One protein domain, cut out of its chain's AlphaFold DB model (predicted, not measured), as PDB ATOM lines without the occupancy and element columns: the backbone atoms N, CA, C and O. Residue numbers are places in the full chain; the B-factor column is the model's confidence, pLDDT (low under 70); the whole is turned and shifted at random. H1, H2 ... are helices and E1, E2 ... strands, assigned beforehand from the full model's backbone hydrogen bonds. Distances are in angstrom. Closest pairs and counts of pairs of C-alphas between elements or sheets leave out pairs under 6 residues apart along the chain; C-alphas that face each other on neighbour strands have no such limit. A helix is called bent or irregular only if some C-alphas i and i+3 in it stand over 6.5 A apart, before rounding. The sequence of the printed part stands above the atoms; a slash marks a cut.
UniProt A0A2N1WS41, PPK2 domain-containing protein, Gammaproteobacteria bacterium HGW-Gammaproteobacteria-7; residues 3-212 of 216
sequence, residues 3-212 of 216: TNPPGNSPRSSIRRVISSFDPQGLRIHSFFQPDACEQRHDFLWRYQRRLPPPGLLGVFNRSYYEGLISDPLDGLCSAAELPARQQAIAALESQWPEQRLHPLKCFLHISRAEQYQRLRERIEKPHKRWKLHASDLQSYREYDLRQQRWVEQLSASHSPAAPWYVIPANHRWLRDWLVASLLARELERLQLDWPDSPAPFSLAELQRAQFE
ATOM      1  N   THR A   3     -12.066 -51.536  -3.152       41.50
ATOM      2  CA  THR A   3     -11.872 -51.688  -4.606       41.50
ATOM      3  C   THR A   3     -11.717 -53.168  -4.970       41.50
ATOM      4  O   THR A   3     -11.217 -53.974  -4.183       41.50
ATOM      5  N   ASN A   4     -12.265 -53.566  -6.122       41.56
ATOM      6  CA  ASN A   4     -12.399 -54.959  -6.572       41.56
ATOM      7  C   ASN A   4     -12.347 -54.989  -8.110       41.56
ATOM      8  O   ASN A   4     -12.934 -54.089  -8.718       41.56
ATOM      9  N   PRO A   5     -11.780 -56.027  -8.754       36.78
ATOM     10  CA  PRO A   5     -11.936 -56.207 -10.193       36.78
ATOM     11  C   PRO A   5     -13.426 -56.356 -10.586       36.78
ATOM     12  O   PRO A   5     -14.245 -56.825  -9.777       36.78
ATOM     13  N   PRO A   6     -13.812 -55.957 -11.814       37.00
ATOM     14  CA  PRO A   6     -15.194 -56.044 -12.286       37.00
ATOM     15  C   PRO A   6     -15.706 -57.490 -12.256       37.00
ATOM     16  O   PRO A   6     -14.939 -58.453 -12.317       37.00
ATOM     17  N   GLY A   7     -17.009 -57.665 -12.054       39.09
ATOM     18  CA  GLY A   7     -17.582 -58.972 -11.746       39.09
ATOM     19  C   GLY A   7     -17.625 -59.318 -10.253       39.09
ATOM     20  O   GLY A   7     -18.152 -60.370  -9.906       39.09
ATOM     21  N   ASN A   8     -17.225 -58.450  -9.323       41.34
ATOM     22  CA  ASN A   8     -17.630 -58.529  -7.909       41.34
ATOM     23  C   ASN A   8     -18.606 -57.387  -7.619       41.34
ATOM     24  O   ASN A   8     -18.273 -56.239  -7.859       41.34
ATOM     25  N   SER A   9     -19.809 -57.666  -7.109       41.53
ATOM     26  CA  SER A   9     -20.663 -56.613  -6.541       41.53
ATOM     27  C   SER A   9     -20.246 -56.421  -5.081       41.53
ATOM     28  O   SER A   9     -20.557 -57.300  -4.270       41.53
ATOM     29  N   PRO A  10     -19.619 -55.297  -4.684       43.69
ATOM     30  CA  PRO A  10     -19.303 -55.031  -3.276       43.69
ATOM     31  C   PRO A  10     -20.566 -54.810  -2.437       43.69
ATOM     32  O   PRO A  10     -20.516 -54.831  -1.211       43.69
ATOM     33  N   ARG A  11     -21.731 -54.721  -3.099       45.81
ATOM     34  CA  ARG A  11     -23.062 -54.675  -2.490       45.81
ATOM     35  C   ARG A  11     -23.304 -55.754  -1.425       45.81
ATOM     36  O   ARG A  11     -24.151 -55.522  -0.577       45.81
ATOM     37  N   SER A  12     -22.628 -56.914  -1.440       50.69
ATOM     38  CA  SER A  12     -22.829 -57.929  -0.386       50.69
ATOM     39  C   SER A  12     -21.893 -57.800   0.818       50.69
ATOM     40  O   SER A  12     -22.303 -58.183   1.905       50.69
ATOM     41  N   SER A  13     -20.658 -57.313   0.645       53.09
ATOM     42  CA  SER A  13     -19.679 -57.197   1.741       53.09
ATOM     43  C   SER A  13     -19.955 -55.976   2.600       53.09
ATOM     44  O   SER A  13     -20.150 -56.075   3.805       53.09
ATOM     45  N   ILE A  14     -20.065 -54.837   1.917       59.09
ATOM     46  CA  ILE A  14     -20.375 -53.525   2.476       59.09
ATOM     47  C   ILE A  14     -21.695 -53.615   3.237       59.09
ATOM     48  O   ILE A  14     -21.747 -53.263   4.401       59.09
ATOM     49  N   ARG A  15     -22.735 -54.212   2.643       64.25
ATOM     50  CA  ARG A  15     -24.061 -54.278   3.268       64.25
ATOM     51  C   ARG A  15     -24.101 -55.063   4.582       64.25
ATOM     52  O   ARG A  15     -24.853 -54.661   5.452       64.25
ATOM     53  N   ARG A  16     -23.347 -56.160   4.724       69.81
ATOM     54  CA  ARG A  16     -23.398 -56.999   5.935       69.81
ATOM     55  C   ARG A  16     -22.605 -56.403   7.094       69.81
ATOM     56  O   ARG A  16     -23.046 -56.491   8.228       69.81
ATOM     57  N   VAL A  17     -21.446 -55.815   6.808       72.88
ATOM     58  CA  VAL A  17     -20.642 -55.147   7.842       72.88
ATOM     59  C   VAL A  17     -21.312 -53.840   8.270       72.88
ATOM     60  O   VAL A  17     -21.340 -53.507   9.447       72.88
ATOM     61  N   ILE A  18     -21.907 -53.119   7.318       72.69
ATOM     62  CA  ILE A  18     -22.505 -51.805   7.566       72.69
ATOM     63  C   ILE A  18     -23.925 -51.897   8.126       72.69
ATOM     64  O   ILE A  18     -24.371 -50.955   8.765       72.69
ATOM     65  N   SER A  19     -24.638 -53.017   7.956       74.44
ATOM     66  CA  SER A  19     -25.984 -53.174   8.530       74.44
ATOM     67  C   SER A  19     -26.025 -53.095  10.058       74.44
ATOM     68  O   SER A  19     -27.110 -52.973  10.610       74.44
ATOM     69  N   SER A  20     -24.873 -53.174  10.727       76.50
ATOM     70  CA  SER A  20     -24.753 -53.003  12.177       76.50
ATOM     71  C   SER A  20     -24.708 -51.536  12.630       76.50
ATOM     72  O   SER A  20     -24.719 -51.283  13.828       76.50
ATOM     73  N   PHE A  21     -24.630 -50.574  11.704       80.75
ATOM     74  CA  PHE A  21     -24.576 -49.138  11.995       80.75
ATOM     75  C   PHE A  21     -25.932 -48.469  11.746       80.75
ATOM     76  O   PHE A  21     -26.695 -48.906  10.879       80.75
ATOM     77  N   ASP A  22     -26.198 -47.361  12.447       84.56
ATOM     78  CA  ASP A  22     -27.351 -46.502  12.160       84.56
ATOM     79  C   ASP A  22     -27.234 -45.931  10.726       84.56
ATOM     80  O   ASP A  22     -26.232 -45.275  10.406       84.56
ATOM     81  N   PRO A  23     -28.236 -46.142   9.849       85.25
ATOM     82  CA  PRO A  23     -28.277 -45.564   8.506       85.25
ATOM     83  C   PRO A  23     -28.049 -44.046   8.453       85.25
ATOM     84  O   PRO A  23     -27.493 -43.549   7.471       85.25
ATOM     85  N   GLN A  24     -28.447 -43.301   9.485       87.19
ATOM     86  CA  GLN A  24     -28.269 -41.848   9.564       87.19
ATOM     87  C   GLN A  24     -26.790 -41.459   9.639       87.19
ATOM     88  O   GLN A  24     -26.386 -40.479   9.003       87.19
ATOM     89  N   GLY A  25     -25.984 -42.281  10.320       87.75
ATOM     90  CA  GLY A  25     -24.538 -42.130  10.491       87.75
ATOM     91  C   GLY A  25     -23.701 -42.536   9.270       87.75
ATOM     92  O   GLY A  25     -22.474 -42.434   9.301       87.75
ATOM     93  N   LEU A  26     -24.332 -43.002   8.187       90.81
ATOM     94  CA  LEU A  26     -23.656 -43.620   7.045       90.81
ATOM     95  C   LEU A  26     -23.887 -42.879   5.732       90.81
ATOM     96  O   LEU A  26     -25.005 -42.481   5.401       90.81
ATOM     97  N   ARG A  27     -22.848 -42.792   4.901       91.62
ATOM     98  CA  ARG A  27     -22.961 -42.346   3.504       91.62
ATOM     99  C   ARG A  27     -22.277 -43.344   2.580       91.62
ATOM    100  O   ARG A  27     -21.058 -43.459   2.569       91.62
ATOM    101  N   ILE A  28     -23.070 -44.089   1.810       90.69
ATOM    102  CA  ILE A  28     -22.565 -45.119   0.893       90.69
ATOM    103  C   ILE A  28     -22.636 -44.597  -0.541       90.69
ATOM    104  O   ILE A  28     -23.715 -44.299  -1.051       90.69
ATOM    105  N   HIS A  29     -21.493 -44.566  -1.220       92.56
ATOM    106  CA  HIS A  29     -21.379 -44.147  -2.612       92.56
ATOM    107  C   HIS A  29     -20.768 -45.270  -3.446       92.56
ATOM    108  O   HIS A  29     -19.747 -45.847  -3.080       92.56
ATOM    109  N   SER A  30     -21.427 -45.622  -4.550       90.19
ATOM    110  CA  SER A  30     -20.922 -46.599  -5.518       90.19
ATOM    111  C   SER A  30     -20.556 -45.885  -6.804       90.19
ATOM    112  O   SER A  30     -21.412 -45.220  -7.383       90.19
ATOM    113  N   PHE A  31     -19.314 -46.043  -7.243       90.25
ATOM    114  CA  PHE A  31     -18.815 -45.408  -8.455       90.25
ATOM    115  C   PHE A  31     -18.781 -46.423  -9.596       90.25
ATOM    116  O   PHE A  31     -18.272 -47.534  -9.447       90.25
ATOM    117  N   PHE A  32     -19.356 -46.044 -10.730       87.50
ATOM    118  CA  PHE A  32     -19.313 -46.798 -11.985       87.50
ATOM    119  C   PHE A  32     -18.547 -45.980 -13.030       87.50
ATOM    120  O   PHE A  32     -17.899 -44.998 -12.665       87.50
ATOM    121  N   GLN A  33     -18.608 -46.367 -14.304       87.50
ATOM    122  CA  GLN A  33     -18.047 -45.552 -15.382       87.50
ATOM    123  C   GLN A  33     -18.613 -44.120 -15.298       87.50
ATOM    124  O   GLN A  33     -19.811 -43.980 -15.023       87.50
ATOM    125  N   PRO A  34     -17.774 -43.079 -15.431       90.81
ATOM    126  CA  PRO A  34     -18.231 -41.704 -15.312       90.81
ATOM    127  C   PRO A  34     -19.208 -41.351 -16.436       90.81
ATOM    128  O   PRO A  34     -18.986 -41.718 -17.592       90.81
ATOM    129  N   ASP A  35     -20.280 -40.639 -16.100       91.00
ATOM    130  CA  ASP A  35     -21.233 -40.142 -17.094       91.00
ATOM    131  C   ASP A  35     -20.693 -38.917 -17.863       91.00
ATOM    132  O   ASP A  35     -19.628 -38.375 -17.562       91.00
ATOM    133  N   ALA A  36     -21.432 -38.463 -18.879       92.44
ATOM    134  CA  ALA A  36     -21.018 -37.331 -19.711       92.44
ATOM    135  C   ALA A  36     -20.895 -36.000 -18.944       92.44
ATOM    136  O   ALA A  36     -20.244 -35.082 -19.434       92.44
ATOM    137  N   CYS A  37     -21.537 -35.862 -17.780       92.75
ATOM    138  CA  CYS A  37     -21.401 -34.690 -16.921       92.75
ATOM    139  C   CYS A  37     -20.126 -34.801 -16.080       92.75
ATOM    140  O   CYS A  37     -19.318 -33.876 -16.059       92.75
ATOM    141  N   GLU A  38     -19.903 -35.959 -15.458       92.69
ATOM    142  CA  GLU A  38     -18.702 -36.262 -14.680       92.69
ATOM    143  C   GLU A  38     -17.429 -36.155 -15.537       92.69
ATOM    144  O   GLU A  38     -16.425 -35.640 -15.055       92.69
ATOM    145  N   GLN A  39     -17.481 -36.551 -16.814       91.06
ATOM    146  CA  GLN A  39     -16.358 -36.437 -17.760       91.06
ATOM    147  C   GLN A  39     -16.018 -34.992 -18.176       91.06
ATOM    148  O   GLN A  39     -14.962 -34.762 -18.758       91.06
ATOM    149  N   ARG A  40     -16.877 -34.000 -17.891       93.38
ATOM    150  CA  ARG A  40     -16.576 -32.569 -18.134       93.38
ATOM    151  C   ARG A  40     -15.752 -31.937 -17.014       93.38
ATOM    152  O   ARG A  40     -15.462 -30.740 -17.062       93.38
ATOM    153  N   HIS A  41     -15.444 -32.696 -15.973       94.00
ATOM    154  CA  HIS A  41     -14.688 -32.246 -14.817       94.00
ATOM    155  C   HIS A  41     -13.436 -33.103 -14.642       94.00
ATOM    156  O   HIS A  41     -13.287 -34.144 -15.279       94.00
ATOM    157  N   ASP A  42     -12.534 -32.662 -13.765       93.25
ATOM    158  CA  ASP A  42     -11.414 -33.500 -13.345       93.25
ATOM    159  C   ASP A  42     -11.916 -34.809 -12.704       93.25
ATOM    160  O   ASP A  42     -12.949 -34.834 -12.025       93.25
ATOM    161  N   PHE A  43     -11.172 -35.903 -12.888       94.12
ATOM    162  CA  PHE A  43     -11.601 -37.233 -12.455       94.12
ATOM    163  C   PHE A  43     -11.820 -37.326 -10.934       94.12
ATOM    164  O   PHE A  43     -12.664 -38.113 -10.494       94.12
ATOM    165  N   LEU A  44     -11.129 -36.514 -10.115       96.31
ATOM    166  CA  LEU A  44     -11.306 -36.499  -8.656       96.31
ATOM    167  C   LEU A  44     -12.584 -35.793  -8.205       96.31
ATOM    168  O   LEU A  44     -13.096 -36.108  -7.125       96.31
ATOM    169  N   TRP A  45     -13.136 -34.891  -9.020       96.00
ATOM    170  CA  TRP A  45     -14.278 -34.046  -8.660       96.00
ATOM    171  C   TRP A  45     -15.456 -34.857  -8.109       96.00
ATOM    172  O   TRP A  45     -16.011 -34.548  -7.050       96.00
ATOM    173  N   ARG A  46     -15.811 -35.956  -8.788       95.00
ATOM    174  CA  ARG A  46     -16.951 -36.798  -8.390       95.00
ATOM    175  C   ARG A  46     -16.742 -37.475  -7.036       95.00
ATOM    176  O   ARG A  46     -17.718 -37.762  -6.348       95.00
ATOM    177  N   TYR A  47     -15.494 -37.736  -6.653       94.94
ATOM    178  CA  TYR A  47     -15.150 -38.393  -5.395       94.94
ATOM    179  C   TYR A  47     -15.084 -37.387  -4.251       94.94
ATOM    180  O   TYR A  47     -15.646 -37.641  -3.187       94.94
ATOM    181  N   GLN A  48     -14.474 -36.223  -4.488       94.19
ATOM    182  CA  GLN A  48     -14.377 -35.139  -3.506       94.19
ATOM    183  C   GLN A  48     -15.761 -34.682  -3.034       94.19
ATOM    184  O   GLN A  48     -16.007 -34.567  -1.837       94.19
ATOM    185  N   ARG A  49     -16.722 -34.550  -3.957       94.00
ATOM    186  CA  ARG A  49     -18.118 -34.196  -3.634       94.00
ATOM    187  C   ARG A  49     -18.856 -35.212  -2.761       94.00
ATOM    188  O   ARG A  49     -19.973 -34.943  -2.322       94.00
ATOM    189  N   ARG A  50     -18.295 -36.407  -2.587       95.12
ATOM    190  CA  ARG A  50     -18.900 -37.519  -1.847       95.12
ATOM    191  C   ARG A  50     -18.153 -37.844  -0.561       95.12
ATOM    192  O   ARG A  50     -18.542 -38.794   0.114       95.12
ATOM    193  N   LEU A  51     -17.103 -37.091  -0.226       93.69
ATOM    194  CA  LEU A  51     -16.430 -37.233   1.061       93.69
ATOM    195  C   LEU A  51     -17.445 -37.033   2.201       93.69
ATOM    196  O   LEU A  51     -18.338 -36.188   2.085       93.69
ATOM    197  N   PRO A  52     -17.367 -37.844   3.270       93.00
ATOM    198  CA  PRO A  52     -18.302 -37.725   4.374       93.00
ATOM    199  C   PRO A  52     -18.074 -36.404   5.125       93.00
ATOM    200  O   PRO A  52     -16.923 -36.015   5.327       93.00
ATOM    201  N   PRO A  53     -19.141 -35.720   5.572       91.25
ATOM    202  CA  PRO A  53     -19.008 -34.627   6.524       91.25
ATOM    203  C   PRO A  53     -18.565 -35.156   7.905       91.25
ATOM    204  O   PRO A  53     -18.667 -36.363   8.161       91.25
ATOM    205  N   PRO A  54     -18.111 -34.271   8.813       90.75
ATOM    206  CA  PRO A  54     -17.707 -34.655  10.164       90.75
ATOM    207  C   PRO A  54     -18.778 -35.475  10.893       90.75
ATOM    208  O   PRO A  54     -19.967 -35.174  10.813       90.75
ATOM    209  N   GLY A  55     -18.345 -36.522  11.599       89.19
ATOM    210  CA  GLY A  55     -19.227 -37.411  12.364       89.19
ATOM    211  C   GLY A  55     -19.938 -38.496  11.548       89.19
ATOM    212  O   GLY A  55     -20.617 -39.331  12.139       89.19
ATOM    213  N   LEU A  56     -19.779 -38.535  10.218       92.38
ATOM    214  CA  LEU A  56     -20.348 -39.596   9.379       92.38
ATOM    215  C   LEU A  56     -19.289 -40.582   8.883       92.38
ATOM    216  O   LEU A  56     -18.181 -40.212   8.495       92.38
ATOM    217  N   LEU A  57     -19.683 -41.851   8.789       92.69
ATOM    218  CA  LEU A  57     -18.887 -42.889   8.149       92.69
ATOM    219  C   LEU A  57     -19.189 -42.934   6.642       92.69
ATOM    220  O   LEU A  57     -20.269 -43.340   6.199       92.69
ATOM    221  N   GLY A  58     -18.206 -42.525   5.838       93.38
ATOM    222  CA  GLY A  58     -18.263 -42.576   4.377       93.38
ATOM    223  C   GLY A  58     -17.744 -43.899   3.819       93.38
ATOM    224  O   GLY A  58     -16.607 -44.296   4.077       93.38
ATOM    225  N   VAL A  59     -18.543 -44.575   2.992       92.88
ATOM    226  CA  VAL A  59     -18.152 -45.828   2.339       92.88
ATOM    227  C   VAL A  59     -18.181 -45.703   0.830       92.88
ATOM    228  O   VAL A  59     -19.229 -45.612   0.195       92.88
ATOM    229  N   PHE A  60     -16.987 -45.769   0.253       93.62
ATOM    230  CA  PHE A  60     -16.771 -45.782  -1.185       93.62
ATOM    231  C   PHE A  60     -16.662 -47.226  -1.677       93.62
ATOM    232  O   PHE A  60     -15.714 -47.950  -1.344       93.62
ATOM    233  N   ASN A  61     -17.665 -47.632  -2.449       89.31
ATOM    234  CA  ASN A  61     -17.680 -48.839  -3.255       89.31
ATOM    235  C   ASN A  61     -17.094 -48.505  -4.633       89.31
ATOM    236  O   ASN A  61     -17.756 -47.847  -5.442       89.31
ATOM    237  N   ARG A  62     -15.862 -48.974  -4.870       88.50
ATOM    238  CA  ARG A  62     -14.911 -48.376  -5.821       88.50
ATOM    239  C   ARG A  62     -14.549 -46.942  -5.418       88.50
ATOM    240  O   ARG A  62     -15.268 -46.302  -4.656       88.50
ATOM    241  N   SER A  63     -13.399 -46.448  -5.848       91.81
ATOM    242  CA  SER A  63     -12.900 -45.124  -5.451       91.81
ATOM    243  C   SER A  63     -12.122 -44.467  -6.588       91.81
ATOM    244  O   SER A  63     -12.116 -44.989  -7.701       91.81
ATOM    245  N   TYR A  64     -11.476 -43.326  -6.332       93.75
ATOM    246  CA  TYR A  64     -10.679 -42.608  -7.333       93.75
ATOM    247  C   TYR A  64      -9.490 -43.408  -7.868       93.75
ATOM    248  O   TYR A  64      -8.963 -43.077  -8.922       93.75
ATOM    249  N   TYR A  65      -9.105 -44.504  -7.207       94.44
ATOM    250  CA  TYR A  65      -8.116 -45.438  -7.740       94.44
ATOM    251  C   TYR A  65      -8.581 -46.134  -9.029       94.44
ATOM    252  O   TYR A  65      -7.744 -46.550  -9.824       94.44
ATOM    253  N   GLU A  66      -9.892 -46.209  -9.301       90.75
ATOM    254  CA  GLU A  66     -10.385 -46.648 -10.617       90.75
ATOM    255  C   GLU A  66      -9.847 -45.755 -11.746       90.75
ATOM    256  O   GLU A  66      -9.551 -46.267 -12.823       90.75
ATOM    257  N   GLY A  67      -9.597 -44.472 -11.452       90.94
ATOM    258  CA  GLY A  67      -8.982 -43.504 -12.358       90.94
ATOM    259  C   GLY A  67      -7.564 -43.854 -12.816       90.94
ATOM    260  O   GLY A  67      -7.086 -43.287 -13.797       90.94
ATOM    261  N   LEU A  68      -6.898 -44.783 -12.125       92.75
ATOM    262  CA  LEU A  68      -5.568 -45.296 -12.466       92.75
ATOM    263  C   LEU A  68      -5.618 -46.711 -13.056       92.75
ATOM    264  O   LEU A  68      -4.745 -47.102 -13.830       92.75
ATOM    265  N   ILE A  69      -6.623 -47.500 -12.670       91.69
ATOM    266  CA  ILE A  69      -6.712 -48.916 -13.034       91.69
ATOM    267  C   ILE A  69      -7.627 -49.125 -14.237       91.69
ATOM    268  O   ILE A  69      -7.185 -49.691 -15.238       91.69
ATOM    269  N   SER A  70      -8.885 -48.697 -14.120       89.12
ATOM    270  CA  SER A  70      -9.954 -48.961 -15.086       89.12
ATOM    271  C   SER A  70      -9.998 -47.899 -16.177       89.12
ATOM    272  O   SER A  70     -10.051 -48.261 -17.345       89.12
ATOM    273  N   ASP A  71      -9.861 -46.618 -15.832       90.69
ATOM    274  CA  ASP A  71      -9.950 -45.517 -16.799       90.69
ATOM    275  C   ASP A  71      -9.020 -45.667 -18.017       90.69
ATOM    276  O   ASP A  71      -9.492 -45.451 -19.133       90.69
ATOM    277  N   PRO A  72      -7.744 -46.091 -17.889       90.88
ATOM    278  CA  PRO A  72      -6.904 -46.277 -19.070       90.88
ATOM    279  C   PRO A  72      -7.259 -47.518 -19.897       90.88
ATOM    280  O   PRO A  72      -6.877 -47.599 -21.058       90.88
ATOM    281  N   LEU A  73      -7.947 -48.502 -19.308       87.69
ATOM    282  CA  LEU A  73      -8.460 -49.675 -20.031       87.69
ATOM    283  C   LEU A  73      -9.770 -49.340 -20.756       87.69
ATOM    284  O   LEU A  73     -10.015 -49.835 -21.850       87.69
ATOM    285  N   ASP A  74     -10.564 -48.445 -20.171       86.56
ATOM    286  CA  ASP A  74     -11.834 -47.966 -20.717       86.56
ATOM    287  C   ASP A  74     -11.650 -46.788 -21.702       86.56
ATOM    288  O   ASP A  74     -12.631 -46.251 -22.217       86.56
ATOM    289  N   GLY A  75     -10.405 -46.371 -21.974       87.94
ATOM    290  CA  GLY A  75     -10.077 -45.284 -22.906       87.94
ATOM    291  C   GLY A  75     -10.372 -43.872 -22.382       87.94
ATOM    292  O   GLY A  75     -10.398 -42.925 -23.161       87.94
ATOM    293  N   LEU A  76     -10.586 -43.717 -21.073       89.00
ATOM    294  CA  LEU A  76     -10.863 -42.438 -20.400       89.00
ATOM    295  C   LEU A  76      -9.590 -41.661 -20.026       89.00
ATOM    296  O   LEU A  76      -9.668 -40.537 -19.532       89.00
ATOM    297  N   CYS A  77      -8.425 -42.288 -20.175       92.00
ATOM    298  CA  CYS A  77      -7.126 -41.741 -19.810       92.00
ATOM    299  C   CYS A  77      -6.035 -42.401 -20.654       92.00
ATOM    300  O   CYS A  77      -6.032 -43.620 -20.829       92.00
ATOM    301  N   SER A  78      -5.064 -41.631 -21.123       91.81
ATOM    302  CA  SER A  78      -3.842 -42.164 -21.720       91.81
ATOM    303  C   SER A  78      -2.838 -42.601 -20.645       91.81
ATOM    304  O   SER A  78      -2.882 -42.159 -19.497       91.81
ATOM    305  N   ALA A  79      -1.881 -43.458 -21.013       88.75
ATOM    306  CA  ALA A  79      -0.812 -43.869 -20.100       88.75
ATOM    307  C   ALA A  79       0.088 -42.694 -19.664       88.75
ATOM    308  O   ALA A  79       0.633 -42.721 -18.564       88.75
ATOM    309  N   ALA A  80       0.211 -41.654 -20.498       92.12
ATOM    310  CA  ALA A  80       1.007 -40.463 -20.204       92.12
ATOM    311  C   ALA A  80       0.406 -39.600 -19.079       92.12
ATOM    312  O   ALA A  80       1.133 -38.888 -18.393       92.12
ATOM    313  N   GLU A  81      -0.906 -39.689 -18.856       92.56
ATOM    314  CA  GLU A  81      -1.613 -38.940 -17.811       92.56
ATOM    315  C   GLU A  81      -1.569 -39.638 -16.439       92.56
ATOM    316  O   GLU A  81      -1.856 -39.014 -15.415       92.56
ATOM    317  N   LEU A  82      -1.183 -40.921 -16.385       92.19
ATOM    318  CA  LEU A  82      -1.167 -41.706 -15.145       92.19
ATOM    319  C   LEU A  82      -0.294 -41.099 -14.035       92.19
ATOM    320  O   LEU A  82      -0.792 -41.010 -12.909       92.19
ATOM    321  N   PRO A  83       0.946 -40.632 -14.297       93.44
ATOM    322  CA  PRO A  83       1.763 -40.004 -13.259       93.44
ATOM    323  C   PRO A  83       1.108 -38.751 -12.667       93.44
ATOM    324  O   PRO A  83       1.117 -38.562 -11.451       93.44
ATOM    325  N   ALA A  84       0.476 -37.920 -13.503       94.50
ATOM    326  CA  ALA A  84      -0.224 -36.722 -13.046       94.50
ATOM    327  C   ALA A  84      -1.436 -37.080 -12.168       94.50
ATOM    328  O   ALA A  84      -1.632 -36.493 -11.104       94.50
ATOM    329  N   ARG A  85      -2.214 -38.102 -12.552       95.00
ATOM    330  CA  ARG A  85      -3.340 -38.595 -11.741       95.00
ATOM    331  C   ARG A  85      -2.891 -39.188 -10.405       95.00
ATOM    332  O   ARG A  85      -3.547 -38.963  -9.389       95.00
ATOM    333  N   GLN A  86      -1.776 -39.919 -10.382       93.50
ATOM    334  CA  GLN A  86      -1.179 -40.432  -9.143       93.50
ATOM    335  C   GLN A  86      -0.796 -39.294  -8.194       93.50
ATOM    336  O   GLN A  86      -1.135 -39.346  -7.012       93.50
ATOM    337  N   GLN A  87      -0.148 -38.249  -8.713       94.31
ATOM    338  CA  GLN A  87       0.203 -37.061  -7.931       94.31
ATOM    339  C   GLN A  87      -1.042 -36.340  -7.405       94.31
ATOM    340  O   GLN A  87      -1.077 -35.971  -6.233       94.31
ATOM    341  N   ALA A  88      -2.090 -36.201  -8.223       95.56
ATOM    342  CA  ALA A  88      -3.352 -35.597  -7.801       95.56
ATOM    343  C   ALA A  88      -4.025 -36.386  -6.662       95.56
ATOM    344  O   ALA A  88      -4.523 -35.792  -5.706       95.56
ATOM    345  N   ILE A  89      -3.998 -37.724  -6.720       94.44
ATOM    346  CA  ILE A  89      -4.490 -38.580  -5.630       94.44
ATOM    347  C   ILE A  89      -3.651 -38.379  -4.368       94.44
ATOM    348  O   ILE A  89      -4.217 -38.157  -3.302       94.44
ATOM    349  N   ALA A  90      -2.322 -38.410  -4.476       93.06
ATOM    350  CA  ALA A  90      -1.440 -38.204  -3.328       93.06
ATOM    351  C   ALA A  90      -1.667 -36.830  -2.670       93.06
ATOM    352  O   ALA A  90      -1.753 -36.746  -1.447       93.06
ATOM    353  N   ALA A  91      -1.840 -35.778  -3.476       93.69
ATOM    354  CA  ALA A  91      -2.136 -34.427  -3.008       93.69
ATOM    355  C   ALA A  91      -3.522 -34.302  -2.353       93.69
ATOM    356  O   ALA A  91      -3.704 -33.493  -1.446       93.69
ATOM    357  N   LEU A  92      -4.511 -35.087  -2.794       92.94
ATOM    358  CA  LEU A  92      -5.809 -35.168  -2.124       92.94
ATOM    359  C   LEU A  92      -5.686 -35.880  -0.771       92.94
ATOM    360  O   LEU A  92      -6.208 -35.388   0.228       92.94
ATOM    361  N   GLU A  93      -5.005 -37.028  -0.725       92.56
ATOM    362  CA  GLU A  93      -4.852 -37.810   0.509       92.56
ATOM    363  C   GLU A  93      -4.007 -37.078   1.561       92.56
ATOM    364  O   GLU A  93      -4.255 -37.226   2.759       92.56
ATOM    365  N   SER A  94      -3.056 -36.233   1.147       91.75
ATOM    366  CA  SER A  94      -2.241 -35.440   2.075       91.75
ATOM    367  C   SER A  94      -3.038 -34.382   2.843       91.75
ATOM    368  O   SER A  94      -2.591 -33.947   3.898       91.75
ATOM    369  N   GLN A  95      -4.216 -33.980   2.352       91.38
ATOM    370  CA  GLN A  95      -5.092 -32.992   3.007       91.38
ATOM    371  C   GLN A  95      -6.000 -33.616   4.077       91.38
ATOM    372  O   GLN A  95      -6.650 -32.913   4.851       91.38
ATOM    373  N   TRP A  96      -6.086 -34.945   4.138       90.56
ATOM    374  CA  TRP A  96      -7.002 -35.642   5.040       90.56
ATOM    375  C   TRP A  96      -6.758 -35.416   6.532       90.56
ATOM    376  O   TRP A  96      -7.754 -35.275   7.245       90.56
ATOM    377  N   PRO A  97      -5.507 -35.342   7.031       88.00
ATOM    378  CA  PRO A  97      -5.267 -35.041   8.439       88.00
ATOM    379  C   PRO A  97      -5.879 -33.701   8.863       88.00
ATOM    380  O   PRO A  97      -6.526 -33.626   9.906       88.00
ATOM    381  N   GLU A  98      -5.757 -32.668   8.023       88.75
ATOM    382  CA  GLU A  98      -6.332 -31.338   8.274       88.75
ATOM    383  C   GLU A  98      -7.866 -31.378   8.277       88.75
ATOM    384  O   GLU A  98      -8.516 -30.740   9.103       88.75
ATOM    385  N   GLN A  99      -8.452 -32.202   7.403       88.69
ATOM    386  CA  GLN A  99      -9.900 -32.415   7.309       88.69
ATOM    387  C   GLN A  99     -10.440 -33.424   8.338       88.69
ATOM    388  O   GLN A  99     -11.637 -33.716   8.335       88.69
ATOM    389  N   ARG A 100      -9.580 -33.973   9.213       89.94
ATOM    390  CA  ARG A 100      -9.905 -35.046  10.174       89.94
ATOM    391  C   ARG A 100     -10.567 -36.259   9.510       89.94
ATOM    392  O   ARG A 100     -11.451 -36.903  10.075       89.94
ATOM    393  N   LEU A 101     -10.141 -36.572   8.288       92.31
ATOM    394  CA  LEU A 101     -10.568 -37.762   7.566       92.31
ATOM    395  C   LEU A 101      -9.638 -38.924   7.912       92.31
ATOM    396  O   LEU A 101      -8.425 -38.851   7.727       92.31
ATOM    397  N   HIS A 102     -10.226 -40.019   8.391       92.06
ATOM    398  CA  HIS A 102      -9.503 -41.232   8.760       92.06
ATOM    399  C   HIS A 102      -9.739 -42.320   7.704       92.06
ATOM    400  O   HIS A 102     -10.809 -42.936   7.673       92.06
ATOM    401  N   PRO A 103      -8.783 -42.551   6.792       92.44
ATOM    402  CA  PRO A 103      -8.984 -43.490   5.701       92.44
ATOM    403  C   PRO A 103      -8.777 -44.942   6.131       92.44
ATOM    404  O   PRO A 103      -7.741 -45.319   6.666       92.44
ATOM    405  N   LEU A 104      -9.729 -45.797   5.762       93.06
ATOM    406  CA  LEU A 104      -9.568 -47.250   5.779       93.06
ATOM    407  C   LEU A 104      -9.595 -47.765   4.334       93.06
ATOM    408  O   LEU A 104     -10.672 -47.899   3.736       93.06
ATOM    409  N   LYS A 105      -8.422 -47.993   3.726       94.44
ATOM    410  CA  LYS A 105      -8.301 -48.463   2.334       94.44
ATOM    411  C   LYS A 105      -8.173 -49.989   2.307       94.44
ATOM    412  O   LYS A 105      -7.200 -50.550   2.792       94.44
ATOM    413  N   CYS A 106      -9.161 -50.668   1.732       93.69
ATOM    414  CA  CYS A 106      -9.238 -52.124   1.658       93.69
ATOM    415  C   CYS A 106      -9.245 -52.580   0.195       93.69
ATOM    416  O   CYS A 106     -10.192 -52.316  -0.547       93.69
ATOM    417  N   PHE A 107      -8.222 -53.323  -0.209       94.00
ATOM    418  CA  PHE A 107      -8.195 -54.010  -1.493       94.00
ATOM    419  C   PHE A 107      -8.719 -55.432  -1.314       94.00
ATOM    420  O   PHE A 107      -8.149 -56.231  -0.574       94.00
ATOM    421  N   LEU A 108      -9.838 -55.753  -1.961       93.12
ATOM    422  CA  LEU A 108     -10.480 -57.057  -1.824       93.12
ATOM    423  C   LEU A 108      -9.926 -58.010  -2.890       93.12
ATOM    424  O   LEU A 108     -10.400 -58.028  -4.024       93.12
ATOM    425  N   HIS A 109      -8.932 -58.818  -2.528       93.50
ATOM    426  CA  HIS A 109      -8.260 -59.712  -3.466       93.50
ATOM    427  C   HIS A 109      -9.055 -61.008  -3.681       93.50
ATOM    428  O   HIS A 109      -9.296 -61.765  -2.741       93.50
ATOM    429  N   ILE A 110      -9.447 -61.286  -4.925       93.69
ATOM    430  CA  ILE A 110     -10.006 -62.580  -5.341       93.69
ATOM    431  C   ILE A 110      -9.073 -63.235  -6.348       93.69
ATOM    432  O   ILE A 110      -8.525 -62.536  -7.194       93.69
ATOM    433  N   SER A 111      -8.940 -64.558  -6.296       94.94
ATOM    434  CA  SER A 111      -8.185 -65.287  -7.315       94.94
ATOM    435  C   SER A 111      -8.934 -65.305  -8.649       94.94
ATOM    436  O   SER A 111     -10.166 -65.238  -8.699       94.94
ATOM    437  N   ARG A 112      -8.192 -65.482  -9.748       95.06
ATOM    438  CA  ARG A 112      -8.763 -65.666 -11.091       95.06
ATOM    439  C   ARG A 112      -9.762 -66.824 -11.135       95.06
ATOM    440  O   ARG A 112     -10.844 -66.692 -11.699       95.06
ATOM    441  N   ALA A 113      -9.418 -67.938 -10.482       95.88
ATOM    442  CA  ALA A 113     -10.282 -69.109 -10.376       95.88
ATOM    443  C   ALA A 113     -11.599 -68.784  -9.652       95.88
ATOM    444  O   ALA A 113     -12.672 -69.142 -10.133       95.88
ATOM    445  N   GLU A 114     -11.544 -68.047  -8.541       94.12
ATOM    446  CA  GLU A 114     -12.749 -67.618  -7.826       94.12
ATOM    447  C   GLU A 114     -13.592 -66.646  -8.664       94.12
ATOM    448  O   GLU A 114     -14.821 -66.752  -8.693       94.12
ATOM    449  N   GLN A 115     -12.962 -65.703  -9.373       93.56
ATOM    450  CA  GLN A 115     -13.677 -64.787 -10.264       93.56
ATOM    451  C   GLN A 115     -14.427 -65.557 -11.360       93.56
ATOM    452  O   GLN A 115     -15.610 -65.290 -11.585       93.56
ATOM    453  N   TYR A 116     -13.779 -66.551 -11.976       94.56
ATOM    454  CA  TYR A 116     -14.405 -67.442 -12.952       94.56
ATOM    455  C   TYR A 116     -15.626 -68.158 -12.369       94.56
ATOM    456  O   TYR A 116     -16.713 -68.080 -12.944       94.56
ATOM    457  N   GLN A 117     -15.488 -68.789 -11.197       94.50
ATOM    458  CA  GLN A 117     -16.601 -69.489 -10.544       94.50
ATOM    459  C   GLN A 117     -17.770 -68.542 -10.240       94.50
ATOM    460  O   GLN A 117     -18.929 -68.876 -10.491       94.50
ATOM    461  N   ARG A 118     -17.488 -67.316  -9.776       91.62
ATOM    462  CA  ARG A 118     -18.520 -66.294  -9.520       91.62
ATOM    463  C   ARG A 118     -19.246 -65.850 -10.783       91.62
ATOM    464  O   ARG A 118     -20.451 -65.598 -10.703       91.62
ATOM    465  N   LEU A 119     -18.538 -65.700 -11.900       92.75
ATOM    466  CA  LEU A 119     -19.139 -65.353 -13.187       92.75
ATOM    467  C   LEU A 119     -19.991 -66.512 -13.708       92.75
ATOM    468  O   LEU A 119     -21.165 -66.299 -14.014       92.75
ATOM    469  N   ARG A 120     -19.455 -67.740 -13.690       94.25
ATOM    470  CA  ARG A 120     -20.173 -68.964 -14.073       94.25
ATOM    471  C   ARG A 120     -21.482 -69.110 -13.299       94.25
ATOM    472  O   ARG A 120     -22.550 -69.192 -13.899       94.25
ATOM    473  N   GLU A 121     -21.427 -68.994 -11.973       92.62
ATOM    474  CA  GLU A 121     -22.613 -69.049 -11.112       92.62
ATOM    475  C   GLU A 121     -23.697 -68.024 -11.478       92.62
ATOM    476  O   GLU A 121     -24.885 -68.273 -11.260       92.62
ATOM    477  N   ARG A 122     -23.313 -66.826 -11.937       92.00
ATOM    478  CA  ARG A 122     -24.276 -65.777 -12.308       92.00
ATOM    479  C   ARG A 122     -24.925 -66.046 -13.655       92.00
ATOM    480  O   ARG A 122     -26.072 -65.651 -13.835       92.00
ATOM    481  N   ILE A 123     -24.207 -66.700 -14.564       92.62
ATOM    482  CA  ILE A 123     -24.739 -67.151 -15.853       92.62
ATOM    483  C   ILE A 123     -25.747 -68.282 -15.608       92.62
ATOM    484  O   ILE A 123     -26.877 -68.238 -16.106       92.62
ATOM    485  N   GLU A 124     -25.370 -69.251 -14.771       94.62
ATOM    486  CA  GLU A 124     -26.169 -70.440 -14.462       94.62
ATOM    487  C   GLU A 124     -27.437 -70.122 -13.655       94.62
ATOM    488  O   GLU A 124     -28.476 -70.727 -13.901       94.62
ATOM    489  N   LYS A 125     -27.402 -69.158 -12.720       93.44
ATOM    490  CA  LYS A 125     -28.545 -68.819 -11.845       93.44
ATOM    491  C   LYS A 125     -29.370 -67.649 -12.417       93.44
ATOM    492  O   LYS A 125     -28.924 -66.504 -12.297       93.44
ATOM    493  N   PRO A 126     -30.603 -67.861 -12.928       92.50
ATOM    494  CA  PRO A 126     -31.381 -66.813 -13.606       92.50
ATOM    495  C   PRO A 126     -31.597 -65.541 -12.773       92.50
ATOM    496  O   PRO A 126     -31.356 -64.437 -13.252       92.50
ATOM    497  N   HIS A 127     -31.925 -65.685 -11.484       90.44
ATOM    498  CA  HIS A 127     -32.141 -64.564 -10.557       90.44
ATOM    499  C   HIS A 127     -30.871 -63.742 -10.242       90.44
ATOM    500  O   HIS A 127     -30.942 -62.730  -9.541       90.44
ATOM    501  N   LYS A 128     -29.690 -64.166 -10.715       86.62
ATOM    502  CA  LYS A 128     -28.422 -63.430 -10.578       86.62
ATOM    503  C   LYS A 128     -27.959 -62.765 -11.873       86.62
ATOM    504  O   LYS A 128     -27.064 -61.923 -11.791       86.62
ATOM    505  N   ARG A 129     -28.547 -63.099 -13.028       87.69
ATOM    506  CA  ARG A 129     -28.102 -62.618 -14.349       87.69
ATOM    507  C   ARG A 129     -28.144 -61.100 -14.484       87.69
ATOM    508  O   ARG A 129     -27.266 -60.536 -15.116       87.69
ATOM    509  N   TRP A 130     -29.075 -60.434 -13.800       85.50
ATOM    510  CA  TRP A 130     -29.157 -58.967 -13.761       85.50
ATOM    511  C   TRP A 130     -27.892 -58.276 -13.211       85.50
ATOM    512  O   TRP A 130     -27.738 -57.070 -13.365       85.50
ATOM    513  N   LYS A 131     -26.995 -59.018 -12.543       81.31
ATOM    514  CA  LYS A 131     -25.706 -58.520 -12.028       81.31
ATOM    515  C   LYS A 131     -24.542 -58.693 -13.008       81.31
ATOM    516  O   LYS A 131     -23.411 -58.427 -12.603       81.31
ATOM    517  N   LEU A 132     -24.783 -59.250 -14.194       85.06
ATOM    518  CA  LEU A 132     -23.775 -59.418 -15.235       85.06
ATOM    519  C   LEU A 132     -23.854 -58.267 -16.228       85.06
ATOM    520  O   LEU A 132     -24.938 -57.872 -16.653       85.06
ATOM    521  N   HIS A 133     -22.689 -57.794 -16.636       84.94
ATOM    522  CA  HIS A 133     -22.520 -56.829 -17.708       84.94
ATOM    523  C   HIS A 133     -21.567 -57.395 -18.761       84.94
ATOM    524  O   HIS A 133     -20.695 -58.204 -18.449       84.94
ATOM    525  N   ALA A 134     -21.694 -56.948 -20.012       84.75
ATOM    526  CA  ALA A 134     -20.784 -57.368 -21.080       84.75
ATOM    527  C   ALA A 134     -19.311 -57.046 -20.749       84.75
ATOM    528  O   ALA A 134     -18.413 -57.832 -21.049       84.75
ATOM    529  N   SER A 135     -19.077 -55.937 -20.041       83.12
ATOM    530  CA  SER A 135     -17.754 -55.524 -19.568       83.12
ATOM    531  C   SER A 135     -17.134 -56.482 -18.544       83.12
ATOM    532  O   SER A 135     -15.910 -56.500 -18.411       83.12
ATOM    533  N   ASP A 136     -17.917 -57.331 -17.863       86.62
ATOM    534  CA  ASP A 136     -17.378 -58.316 -16.913       86.62
ATOM    535  C   ASP A 136     -16.503 -59.365 -17.620       86.62
ATOM    536  O   ASP A 136     -15.498 -59.805 -17.060       86.62
ATOM    537  N   LEU A 137     -16.843 -59.743 -18.860       89.81
ATOM    538  CA  LEU A 137     -16.041 -60.689 -19.640       89.81
ATOM    539  C   LEU A 137     -14.698 -60.076 -20.043       89.81
ATOM    540  O   LEU A 137     -13.660 -60.723 -19.904       89.81
ATOM    541  N   GLN A 138     -14.715 -58.829 -20.517       89.50
ATOM    542  CA  GLN A 138     -13.493 -58.113 -20.878       89.50
ATOM    543  C   GLN A 138     -12.587 -57.931 -19.655       89.50
ATOM    544  O   GLN A 138     -11.403 -58.250 -19.689       89.50
ATOM    545  N   SER A 139     -13.180 -57.565 -18.524       87.25
ATOM    546  CA  SER A 139     -12.465 -57.417 -17.258       87.25
ATOM    547  C   SER A 139     -11.854 -58.723 -16.745       87.25
ATOM    548  O   SER A 139     -10.808 -58.701 -16.101       87.25
ATOM    549  N   TYR A 140     -12.494 -59.865 -17.018       91.75
ATOM    550  CA  TYR A 140     -11.938 -61.185 -16.716       91.75
ATOM    551  C   TYR A 140     -10.760 -61.542 -17.637       91.75
ATOM    552  O   TYR A 140      -9.784 -62.139 -17.181       91.75
ATOM    553  N   ARG A 141     -10.814 -61.157 -18.922       93.50
ATOM    554  CA  ARG A 141      -9.680 -61.313 -19.855       93.50
ATOM    555  C   ARG A 141      -8.473 -60.483 -19.415       93.50
ATOM    556  O   ARG A 141      -7.352 -60.970 -19.470       93.50
ATOM    557  N   GLU A 142      -8.720 -59.278 -18.915       92.75
ATOM    558  CA  GLU A 142      -7.707 -58.330 -18.430       92.75
ATOM    559  C   GLU A 142      -7.268 -58.573 -16.977       92.75
ATOM    560  O   GLU A 142      -6.607 -57.717 -16.387       92.75
ATOM    561  N   TYR A 143      -7.644 -59.701 -16.362       93.44
ATOM    562  CA  TYR A 143      -7.412 -59.937 -14.935       93.44
ATOM    563  C   TYR A 143      -5.944 -59.738 -14.537       93.44
ATOM    564  O   TYR A 143      -5.672 -58.993 -13.598       93.44
ATOM    565  N   ASP A 144      -5.010 -60.361 -15.261       93.31
ATOM    566  CA  ASP A 144      -3.584 -60.329 -14.912       93.31
ATOM    567  C   ASP A 144      -3.025 -58.896 -14.995       93.31
ATOM    568  O   ASP A 144      -2.354 -58.436 -14.072       93.31
ATOM    569  N   LEU A 145      -3.410 -58.143 -16.034       92.88
ATOM    570  CA  LEU A 145      -3.037 -56.736 -16.207       92.88
ATOM    571  C   LEU A 145      -3.594 -55.852 -15.080       92.88
ATOM    572  O   LEU A 145      -2.888 -55.007 -14.530       92.88
ATOM    573  N   ARG A 146      -4.862 -56.053 -14.699       92.00
ATOM    574  CA  ARG A 146      -5.484 -55.310 -13.592       92.00
ATOM    575  C   ARG A 146      -4.814 -55.632 -12.256       92.00
ATOM    576  O   ARG A 146      -4.628 -54.717 -11.459       92.00
ATOM    577  N   GLN A 147      -4.443 -56.890 -12.004       92.69
ATOM    578  CA  GLN A 147      -3.714 -57.268 -10.788       92.69
ATOM    579  C   GLN A 147      -2.333 -56.612 -10.730       92.69
ATOM    580  O   GLN A 147      -1.988 -56.062  -9.689       92.69
ATOM    581  N   GLN A 148      -1.579 -56.614 -11.833       92.38
ATOM    582  CA  GLN A 148      -0.269 -55.955 -11.909       92.38
ATOM    583  C   GLN A 148      -0.374 -54.466 -11.565       92.38
ATOM    584  O   GLN A 148       0.297 -53.999 -10.646       92.38
ATOM    585  N   ARG A 149      -1.309 -53.749 -12.202       92.50
ATOM    586  CA  ARG A 149      -1.546 -52.332 -11.895       92.50
ATOM    587  C   ARG A 149      -1.954 -52.113 -10.439       92.50
ATOM    588  O   ARG A 149      -1.487 -51.171  -9.813       92.50
ATOM    589  N   TRP A 150      -2.808 -52.972  -9.877       93.25
ATOM    590  CA  TRP A 150      -3.172 -52.879  -8.462       93.25
ATOM    591  C   TRP A 150      -1.960 -53.041  -7.546       93.25
ATOM    592  O   TRP A 150      -1.816 -52.244  -6.628       93.25
ATOM    593  N   VAL A 151      -1.082 -54.015  -7.796       92.62
ATOM    594  CA  VAL A 151       0.141 -54.210  -6.997       92.62
ATOM    595  C   VAL A 151       0.997 -52.943  -6.998       92.62
ATOM    596  O   VAL A 151       1.361 -52.460  -5.927       92.62
ATOM    597  N   GLU A 152       1.231 -52.353  -8.170       91.88
ATOM    598  CA  GLU A 152       1.985 -51.100  -8.300       91.88
ATOM    599  C   GLU A 152       1.336 -49.956  -7.508       91.88
ATOM    600  O   GLU A 152       2.011 -49.269  -6.739       91.88
ATOM    601  N   GLN A 153       0.016 -49.772  -7.636       92.44
ATOM    602  CA  GLN A 153      -0.687 -48.692  -6.937       92.44
ATOM    603  C   GLN A 153      -0.742 -48.895  -5.424       92.44
ATOM    604  O   GLN A 153      -0.644 -47.921  -4.673       92.44
ATOM    605  N   LEU A 154      -0.901 -50.134  -4.956       92.88
ATOM    606  CA  LEU A 154      -0.898 -50.445  -3.529       92.88
ATOM    607  C   LEU A 154       0.453 -50.092  -2.914       92.88
ATOM    608  O   LEU A 154       0.481 -49.422  -1.887       92.88
ATOM    609  N   SER A 155       1.553 -50.473  -3.566       90.38
ATOM    610  CA  SER A 155       2.900 -50.128  -3.115       90.38
ATOM    611  C   SER A 155       3.161 -48.621  -3.165       90.38
ATOM    612  O   SER A 155       3.693 -48.071  -2.206       90.38
ATOM    613  N   ALA A 156       2.752 -47.939  -4.239       91.31
ATOM    614  CA  ALA A 156       3.024 -46.513  -4.427       91.31
ATOM    615  C   ALA A 156       2.202 -45.590  -3.510       91.31
ATOM    616  O   ALA A 156       2.636 -44.485  -3.204       91.31
ATOM    617  N   SER A 157       1.009 -46.017  -3.087       92.25
ATOM    618  CA  SER A 157       0.070 -45.174  -2.327       92.25
ATOM    619  C   SER A 157      -0.193 -45.654  -0.899       92.25
ATOM    620  O   SER A 157      -1.111 -45.173  -0.228       92.25
ATOM    621  N   HIS A 158       0.585 -46.626  -0.423       92.50
ATOM    622  CA  HIS A 158       0.579 -47.027   0.976       92.50
ATOM    623  C   HIS A 158       1.381 -46.029   1.815       92.50
ATOM    624  O   HIS A 158       2.526 -45.717   1.499       92.50
ATOM    625  N   SER A 159       0.807 -45.574   2.925       88.19
ATOM    626  CA  SER A 159       1.524 -44.790   3.930       88.19
ATOM    627  C   SER A 159       0.994 -45.100   5.333       88.19
ATOM    628  O   SER A 159      -0.140 -45.566   5.460       88.19
ATOM    629  N   PRO A 160       1.756 -44.813   6.406       85.88
ATOM    630  CA  PRO A 160       1.252 -44.954   7.774       85.88
ATOM    631  C   PRO A 160      -0.000 -44.108   8.059       85.88
ATOM    632  O   PRO A 160      -0.843 -44.515   8.850       85.88
ATOM    633  N   ALA A 161      -0.139 -42.952   7.396       83.88
ATOM    634  CA  ALA A 161      -1.301 -42.071   7.532       83.88
ATOM    635  C   ALA A 161      -2.528 -42.561   6.737       83.88
ATOM    636  O   ALA A 161      -3.664 -42.278   7.114       83.88
ATOM    637  N   ALA A 162      -2.307 -43.302   5.648       87.31
ATOM    638  CA  ALA A 162      -3.349 -43.876   4.806       87.31
ATOM    639  C   ALA A 162      -2.980 -45.316   4.401       87.31
ATOM    640  O   ALA A 162      -2.578 -45.565   3.256       87.31
ATOM    641  N   PRO A 163      -3.102 -46.287   5.324       91.81
ATOM    642  CA  PRO A 163      -2.665 -47.650   5.072       91.81
ATOM    643  C   PRO A 163      -3.612 -48.382   4.120       91.81
ATOM    644  O   PRO A 163      -4.832 -48.200   4.131       91.81
ATOM    645  N   TRP A 164      -3.022 -49.267   3.321       95.25
ATOM    646  CA  TRP A 164      -3.736 -50.256   2.518       95.25
ATOM    647  C   TRP A 164      -3.783 -51.610   3.221       95.25
ATOM    648  O   TRP A 164      -2.755 -52.124   3.654       95.25
ATOM    649  N   TYR A 165      -4.966 -52.219   3.241       94.75
ATOM    650  CA  TYR A 165      -5.193 -53.582   3.710       94.75
ATOM    651  C   TYR A 165      -5.588 -54.479   2.541       94.75
ATOM    652  O   TYR A 165      -6.618 -54.265   1.898       94.75
ATOM    653  N   VAL A 166      -4.786 -55.508   2.275       95.25
ATOM    654  CA  VAL A 166      -5.115 -56.545   1.291       95.25
ATOM    655  C   VAL A 166      -5.945 -57.621   1.980       95.25
ATOM    656  O   VAL A 166      -5.458 -58.334   2.852       95.25
ATOM    657  N   ILE A 167      -7.218 -57.730   1.603       94.62
ATOM    658  CA  ILE A 167      -8.178 -58.640   2.228       94.62
ATOM    659  C   ILE A 167      -8.421 -59.837   1.306       94.62
ATOM    660  O   ILE A 167      -8.963 -59.644   0.211       94.62
ATOM    661  N   PRO A 168      -8.106 -61.076   1.727       93.69
ATOM    662  CA  PRO A 168      -8.461 -62.265   0.966       93.69
ATOM    663  C   PRO A 168      -9.987 -62.387   0.883       93.69
ATOM    664  O   PRO A 168     -10.689 -62.590   1.873       93.69
ATOM    665  N   ALA A 169     -10.514 -62.251  -0.329       93.50
ATOM    666  CA  ALA A 169     -11.938 -62.129  -0.604       93.50
ATOM    667  C   ALA A 169     -12.544 -63.349  -1.310       93.50
ATOM    668  O   ALA A 169     -13.711 -63.285  -1.724       93.50
ATOM    669  N   ASN A 170     -11.799 -64.458  -1.417       91.88
ATOM    670  CA  ASN A 170     -12.309 -65.725  -1.951       91.88
ATOM    671  C   ASN A 170     -13.483 -66.236  -1.111       91.88
ATOM    672  O   ASN A 170     -14.582 -66.444  -1.624       91.88
ATOM    673  N   HIS A 171     -13.302 -66.306   0.207       90.94
ATOM    674  CA  HIS A 171     -14.371 -66.663   1.130       90.94
ATOM    675  C   HIS A 171     -15.086 -65.411   1.633       90.94
ATOM    676  O   HIS A 171     -14.506 -64.547   2.288       90.94
ATOM    677  N   ARG A 172     -16.387 -65.315   1.333       87.56
ATOM    678  CA  ARG A 172     -17.184 -64.127   1.670       87.56
ATOM    679  C   ARG A 172     -17.263 -63.868   3.171       87.56
ATOM    680  O   ARG A 172     -17.240 -62.703   3.537       87.56
ATOM    681  N   TRP A 173     -17.367 -64.918   3.988       89.06
ATOM    682  CA  TRP A 173     -17.448 -64.802   5.447       89.06
ATOM    683  C   TRP A 173     -16.146 -64.246   6.036       89.06
ATOM    684  O   TRP A 173     -16.199 -63.311   6.823       89.06
ATOM    685  N   LEU A 174     -14.991 -64.754   5.582       91.12
ATOM    686  CA  LEU A 174     -13.674 -64.345   6.073       91.12
ATOM    687  C   LEU A 174     -13.414 -62.883   5.732       91.12
ATOM    688  O   LEU A 174     -13.027 -62.098   6.586       91.12
ATOM    689  N   ARG A 175     -13.710 -62.504   4.487       91.12
ATOM    690  CA  ARG A 175     -13.665 -61.114   4.040       91.12
ATOM    691  C   ARG A 175     -14.522 -60.199   4.912       91.12
ATOM    692  O   ARG A 175     -14.059 -59.131   5.285       91.12
ATOM    693  N   ASP A 176     -15.776 -60.582   5.171       89.19
ATOM    694  CA  ASP A 176     -16.703 -59.756   5.958       89.19
ATOM    695  C   ASP A 176     -16.194 -59.596   7.396       89.19
ATOM    696  O   ASP A 176     -16.181 -58.483   7.910       89.19
ATOM    697  N   TRP A 177     -15.702 -60.681   8.000       90.88
ATOM    698  CA  TRP A 177     -15.098 -60.665   9.329       90.88
ATOM    699  C   TRP A 177     -13.852 -59.773   9.382       90.88
ATOM    700  O   TRP A 177     -13.795 -58.872  10.207       90.88
ATOM    701  N   LEU A 178     -12.904 -59.933   8.453       93.25
ATOM    702  CA  LEU A 178     -11.684 -59.116   8.400       93.25
ATOM    703  C   LEU A 178     -11.986 -57.622   8.243       93.25
ATOM    704  O   LEU A 178     -11.387 -56.797   8.928       93.25
ATOM    705  N   VAL A 179     -12.918 -57.264   7.357       92.06
ATOM    706  CA  VAL A 179     -13.309 -55.860   7.159       92.06
ATOM    707  C   VAL A 179     -13.991 -55.298   8.408       92.06
ATOM    708  O   VAL A 179     -13.695 -54.167   8.784       92.06
ATOM    709  N   ALA A 180     -14.867 -56.069   9.059       91.44
ATOM    710  CA  ALA A 180     -15.514 -55.655  10.302       91.44
ATOM    711  C   ALA A 180     -14.498 -55.454  11.435       91.44
ATOM    712  O   ALA A 180     -14.530 -54.419  12.093       91.44
ATOM    713  N   SER A 181     -13.559 -56.386  11.611       92.62
ATOM    714  CA  SER A 181     -12.505 -56.293  12.625       92.62
ATOM    715  C   SER A 181     -11.591 -55.089  12.399       92.62
ATOM    716  O   SER A 181     -11.238 -54.397  13.349       92.62
ATOM    717  N   LEU A 182     -11.232 -54.798  11.143       93.31
ATOM    718  CA  LEU A 182     -10.449 -53.605  10.811       93.31
ATOM    719  C   LEU A 182     -11.213 -52.320  11.126       93.31
ATOM    720  O   LEU A 182     -10.641 -51.406  11.708       93.31
ATOM    721  N   LEU A 183     -12.497 -52.257  10.773       92.00
ATOM    722  CA  LEU A 183     -13.330 -51.096  11.067       92.00
ATOM    723  C   LEU A 183     -13.494 -50.880  12.576       92.00
ATOM    724  O   LEU A 183     -13.336 -49.754  13.034       92.00
ATOM    725  N   ALA A 184     -13.766 -51.943  13.337       91.69
ATOM    726  CA  ALA A 184     -13.868 -51.881  14.794       91.69
ATOM    727  C   ALA A 184     -12.568 -51.355  15.415       91.69
ATOM    728  O   ALA A 184     -12.602 -50.385  16.166       91.69
ATOM    729  N   ARG A 185     -11.419 -51.903  15.002       92.94
ATOM    730  CA  ARG A 185     -10.106 -51.456  15.480       92.94
ATOM    731  C   ARG A 185      -9.835 -49.985  15.164       92.94
ATOM    732  O   ARG A 185      -9.299 -49.272  16.007       92.94
ATOM    733  N   GLU A 186     -10.173 -49.519  13.959       91.25
ATOM    734  CA  GLU A 186      -9.995 -48.103  13.623       91.25
ATOM    735  C   GLU A 186     -10.925 -47.198  14.437       91.25
ATOM    736  O   GLU A 186     -10.481 -46.142  14.871       91.25
ATOM    737  N   LEU A 187     -12.171 -47.607  14.698       90.19
ATOM    738  CA  LEU A 187     -13.096 -46.846  15.546       90.19
ATOM    739  C   LEU A 187     -12.633 -46.794  17.009       90.19
ATOM    740  O   LEU A 187     -12.659 -45.724  17.610       90.19
ATOM    741  N   GLU A 188     -12.146 -47.906  17.564       92.31
ATOM    742  CA  GLU A 188     -11.560 -47.962  18.913       92.31
ATOM    743  C   GLU A 188     -10.338 -47.040  19.039       92.31
ATOM    744  O   GLU A 188     -10.173 -46.345  20.041       92.31
ATOM    745  N   ARG A 189      -9.502 -46.968  17.994       91.00
ATOM    746  CA  ARG A 189      -8.318 -46.097  17.953       91.00
ATOM    747  C   ARG A 189      -8.668 -44.606  17.996       91.00
ATOM    748  O   ARG A 189      -7.829 -43.813  18.417       91.00
ATOM    749  N   LEU A 190      -9.863 -44.217  17.548       89.31
ATOM    750  CA  LEU A 190     -10.297 -42.818  17.575       89.31
ATOM    751  C   LEU A 190     -10.635 -42.320  18.984       89.31
ATOM    752  O   LEU A 190     -10.692 -41.108  19.155       89.31
ATOM    753  N   GLN A 191     -10.838 -43.221  19.960       88.94
ATOM    754  CA  GLN A 191     -11.151 -42.876  21.357       88.94
ATOM    755  C   GLN A 191     -12.260 -41.814  21.454       88.94
ATOM    756  O   GLN A 191     -12.108 -40.780  22.096       88.94
ATOM    757  N   LEU A 192     -13.354 -42.041  20.723       87.81
ATOM    758  CA  LEU A 192     -14.473 -41.106  20.670       87.81
ATOM    759  C   LEU A 192     -15.258 -41.155  21.981       87.81
ATOM    760  O   LEU A 192     -15.676 -42.230  22.402       87.81
ATOM    761  N   ASP A 193     -15.515 -39.981  22.548       89.00
ATOM    762  CA  ASP A 193     -16.375 -39.795  23.712       89.00
ATOM    763  C   ASP A 193     -17.631 -38.998  23.358       89.00
ATOM    764  O   ASP A 193     -17.720 -38.328  22.319       89.00
ATOM    765  N   TRP A 194     -18.624 -39.076  24.242       87.56
ATOM    766  CA  TRP A 194     -19.806 -38.228  24.155       87.56
ATOM    767  C   TRP A 194     -19.414 -36.750  24.298       87.56
ATOM    768  O   TRP A 194     -18.513 -36.427  25.075       87.56
ATOM    769  N   PRO A 195     -20.071 -35.835  23.560       87.19
ATOM    770  CA  PRO A 195     -19.776 -34.417  23.679       87.19
ATOM    771  C   PRO A 195     -20.098 -33.935  25.095       87.19
ATOM    772  O   PRO A 195     -21.164 -34.244  25.630       87.19
ATOM    773  N   ASP A 196     -19.210 -33.124  25.663       86.19
ATOM    774  CA  ASP A 196     -19.451 -32.444  26.933       86.19
ATOM    775  C   ASP A 196     -20.435 -31.287  26.702       86.19
ATOM    776  O   ASP A 196     -20.065 -30.155  26.389       86.19
ATOM    777  N   SER A 197     -21.724 -31.626  26.701       84.44
ATOM    778  CA  SER A 197     -22.822 -30.672  26.561       84.44
ATOM    779  C   SER A 197     -23.464 -30.485  27.932       84.44
ATOM    780  O   SER A 197     -24.105 -31.424  28.417       84.44
ATOM    781  N   PRO A 198     -23.315 -29.312  28.578       86.25
ATOM    782  CA  PRO A 198     -23.944 -29.080  29.868       86.25
ATOM    783  C   PRO A 198     -25.463 -29.200  29.731       86.25
ATOM    784  O   PRO A 198     -26.041 -28.835  28.702       86.25
ATOM    785  N   ALA A 199     -26.111 -29.715  30.777       87.81
ATOM    786  CA  ALA A 199     -27.562 -29.824  30.790       87.81
ATOM    787  C   ALA A 199     -28.185 -28.427  30.585       87.81
ATOM    788  O   ALA A 199     -27.833 -27.499  31.318       87.81
ATOM    789  N   PRO A 200     -29.103 -28.253  29.615       89.81
ATOM    790  CA  PRO A 200     -29.690 -26.946  29.318       89.81
ATOM    791  C   PRO A 200     -30.647 -26.454  30.413       89.81
ATOM    792  O   PRO A 200     -31.038 -25.292  30.405       89.81
ATOM    793  N   PHE A 201     -31.035 -27.338  31.333       90.19
ATOM    794  CA  PHE A 201     -31.858 -27.052  32.501       90.19
ATOM    795  C   PHE A 201     -31.543 -28.051  33.622       90.19
ATOM    796  O   PHE A 201     -31.045 -29.158  33.395       90.19
ATOM    797  N   SER A 202     -31.847 -27.653  34.849       91.12
ATOM    798  CA  SER A 202     -31.696 -28.439  36.068       91.12
ATOM    799  C   SER A 202     -32.901 -29.349  36.329       91.12
ATOM    800  O   SER A 202     -34.014 -29.122  35.850       91.12
ATOM    801  N   LEU A 203     -32.704 -30.362  37.180       90.94
ATOM    802  CA  LEU A 203     -33.801 -31.213  37.654       90.94
ATOM    803  C   LEU A 203     -34.890 -30.412  38.381       90.94
ATOM    804  O   LEU A 203     -36.063 -30.748  38.268       90.94
ATOM    805  N   ALA A 204     -34.516 -29.343  39.092       90.81
ATOM    806  CA  ALA A 204     -35.465 -28.483  39.792       90.81
ATOM    807  C   ALA A 204     -36.372 -27.709  38.818       90.81
ATOM    808  O   ALA A 204     -37.571 -27.588  39.060       90.81
ATOM    809  N   GLU A 205     -35.821 -27.214  37.707       90.19
ATOM    810  CA  GLU A 205     -36.600 -26.559  36.647       90.19
ATOM    811  C   GLU A 205     -37.545 -27.549  35.956       90.19
ATOM    812  O   GLU A 205     -38.724 -27.243  35.783       90.19
ATOM    813  N   LEU A 206     -37.074 -28.766  35.659       90.88
ATOM    814  CA  LEU A 206     -37.917 -29.819  35.084       90.88
ATOM    815  C   LEU A 206     -39.063 -30.223  36.026       90.88
ATOM    816  O   LEU A 206     -40.188 -30.430  35.578       90.88
ATOM    817  N   GLN A 207     -38.793 -30.318  37.332       90.69
ATOM    818  CA  GLN A 207     -39.810 -30.630  38.339       90.69
ATOM    819  C   GLN A 207     -40.871 -29.533  38.438       90.69
ATOM    820  O   GLN A 207     -42.051 -29.854  38.525       90.69
ATOM    821  N   ARG A 208     -40.490 -28.250  38.384       87.50
ATOM    822  CA  ARG A 208     -41.458 -27.138  38.371       87.50
ATOM    823  C   ARG A 208     -42.366 -27.196  37.142       87.50
ATOM    824  O   ARG A 208     -43.581 -27.114  37.290       87.50
ATOM    825  N   ALA A 209     -41.793 -27.455  35.967       86.75
ATOM    826  CA  ALA A 209     -42.543 -27.555  34.716       86.75
ATOM    827  C   ALA A 209     -43.576 -28.705  34.689       86.75
ATOM    828  O   ALA A 209     -44.540 -28.633  33.937       86.75
ATOM    829  N   GLN A 210     -43.417 -29.756  35.506       82.00
ATOM    830  CA  GLN A 210     -44.412 -30.840  35.606       82.00
ATOM    831  C   GLN A 210     -45.707 -30.422  36.317       82.00
ATOM    832  O   GLN A 210     -46.747 -31.037  36.087       82.00
ATOM    833  N   PHE A 211     -45.646 -29.410  37.185       79.81
ATOM    834  CA  PHE A 211     -46.788 -28.940  37.979       79.81
ATOM    835  C   PHE A 211     -47.317 -27.577  37.515       79.81
ATOM    836  O   PHE A 211     -48.376 -27.139  37.968       79.81
ATOM    837  N   GLU A 212     -46.618 -26.914  36.593       71.31
ATOM    838  CA  GLU A 212     -47.130 -25.753  35.874       71.31
ATOM    839  C   GLU A 212     -48.146 -26.227  34.827       71.31
ATOM    840  O   GLU A 212     -47.816 -26.856  33.825       71.31
TER     841      GLU A 212
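AT A GLANCE: This is residues 3 to 212 of the 216 residues of the protein "PPK2 domain-containing protein" of Gammaproteobacteria bacterium HGW-Gammaproteobacteria-7 (UniProt A0A2N1WS41). Two small pairs of parallel strands, E1 with E2 and E3 with E4, stand apart inside a body of helices, and a long tail, residues 191 to 212 with H10 in it, sticks out far from that body. The pair E3 and E4 has H8 over one face and H9 over the other; H1 is over one face of the pair E1 and E2 and meets H9, while H5, H6 and H7 gather beyond the end of E3. The printed part has 210 residues with ten named helices and four named strands, in the order H1 E1 H2 E2 H3 H4 E3 H5 H6 H7 H8 E4 H9 H10, and its class is mostly helix. The whole is loose, with a radius of gyration of the C-alphas of 21.2 A, and elongated, spanning 75 by 42 by 34 A; the tail makes the length, and the body without it spans 48 by 42 by 31 A.

IN THESE COORDINATES: Strands E1, residues 26 to 30, and E2, residues 57 to 61, are 13.2 A and 12.9 A long. E3, residues 105 to 109, and E4, residues 164 to 168, are 12.7 A and 13.0 A long. H9, residues 172 to 189, is the longest helix at 25.9 A. H8 is residues 143 to 157, 20.8 A, and H1 is residues 10 to 18, its first C-alpha at (-19.303, -55.031, -3.276). H4, residues 79 to 93, is 21.9 A long and irregular, with C-alphas 80 and 83 7.0 A apart. H5 is residues 112 to 124, 18.4 A. H6, residues 126 to 131, is irregular too, with C-alphas 127 and 130 7.1 A apart. H7 is residues 134 to 141, H2 residues 45 to 48 and H3 residues 66 to 69. H10, residues 203 to 211, ends with C-alpha 211 at (-46.788, -28.940, 37.979).

HOW THE PARTS SIT: E3 and E4 are parallel at 28 degrees, with N 107 and O 165 within hydrogen-bond range at 2.8 A. With H5, H6, H7 and H8 between them they form a strand-helix-strand unit, two parallel neighbour strands joined through helices. The closest C-alphas of E4 and H9 are those of Pro 168 and Arg 175, 6.2 A apart; those of H8 and E4 are Leu 154 and Trp 164, 6.7 A. H9, with residues 172 to 180 alone, touches H1 at a steep tilt of 47 degrees, the same way, closest at the C-alphas of Val 17 and Ala 180, 5.7 A. The closest C-alphas of H1 and E2 are those of Pro 10 and Asn 61, 6.4 A. E1 and E2 are parallel at 15 degrees, with N 59 and O 27 2.8 A apart; E1, H2 and E2 form a second such unit, its crossover right-handed. E2 and E3 are apart, and H2 touches no helix. H3 touches H4, closest at the C-alphas of Leu 68 and Leu 82, 6.3 A, and only just touches H8, with 3 pairs of C-alphas within 8 A. H5 and H6 touch only at the corner, the C-alphas of Arg 122 and Lys 128 being 5.1 A apart. H5 and H7 only just touch, with 3 pairs of C-alphas within 8 A, at a shallow tilt of 28 degrees, opposite ways. Every O i to N i+4 pair is within hydrogen-bond range in H5, H8 and H9; the count is 3 of 5 in H1, 9 of 11 in H4, 3 of 4 in H7, 4 of 5 in H10 and 0 of 2 in H6, where 2 of 3 O i to N i+3 pairs are within range, and H2 and H3 are too short for an i+4 pair.

THE WHOLE: The two C-alphas farthest apart are those of Ala 80 and Phe 211, 76.2 A. The printed part has no cut. The links E1 to H2, H4 to E3 and H9 to H10 are long. Residues 191 to 212 stand free. The mean pLDDT of the printed part is 87.7, and residues 3 to 16 are under 70.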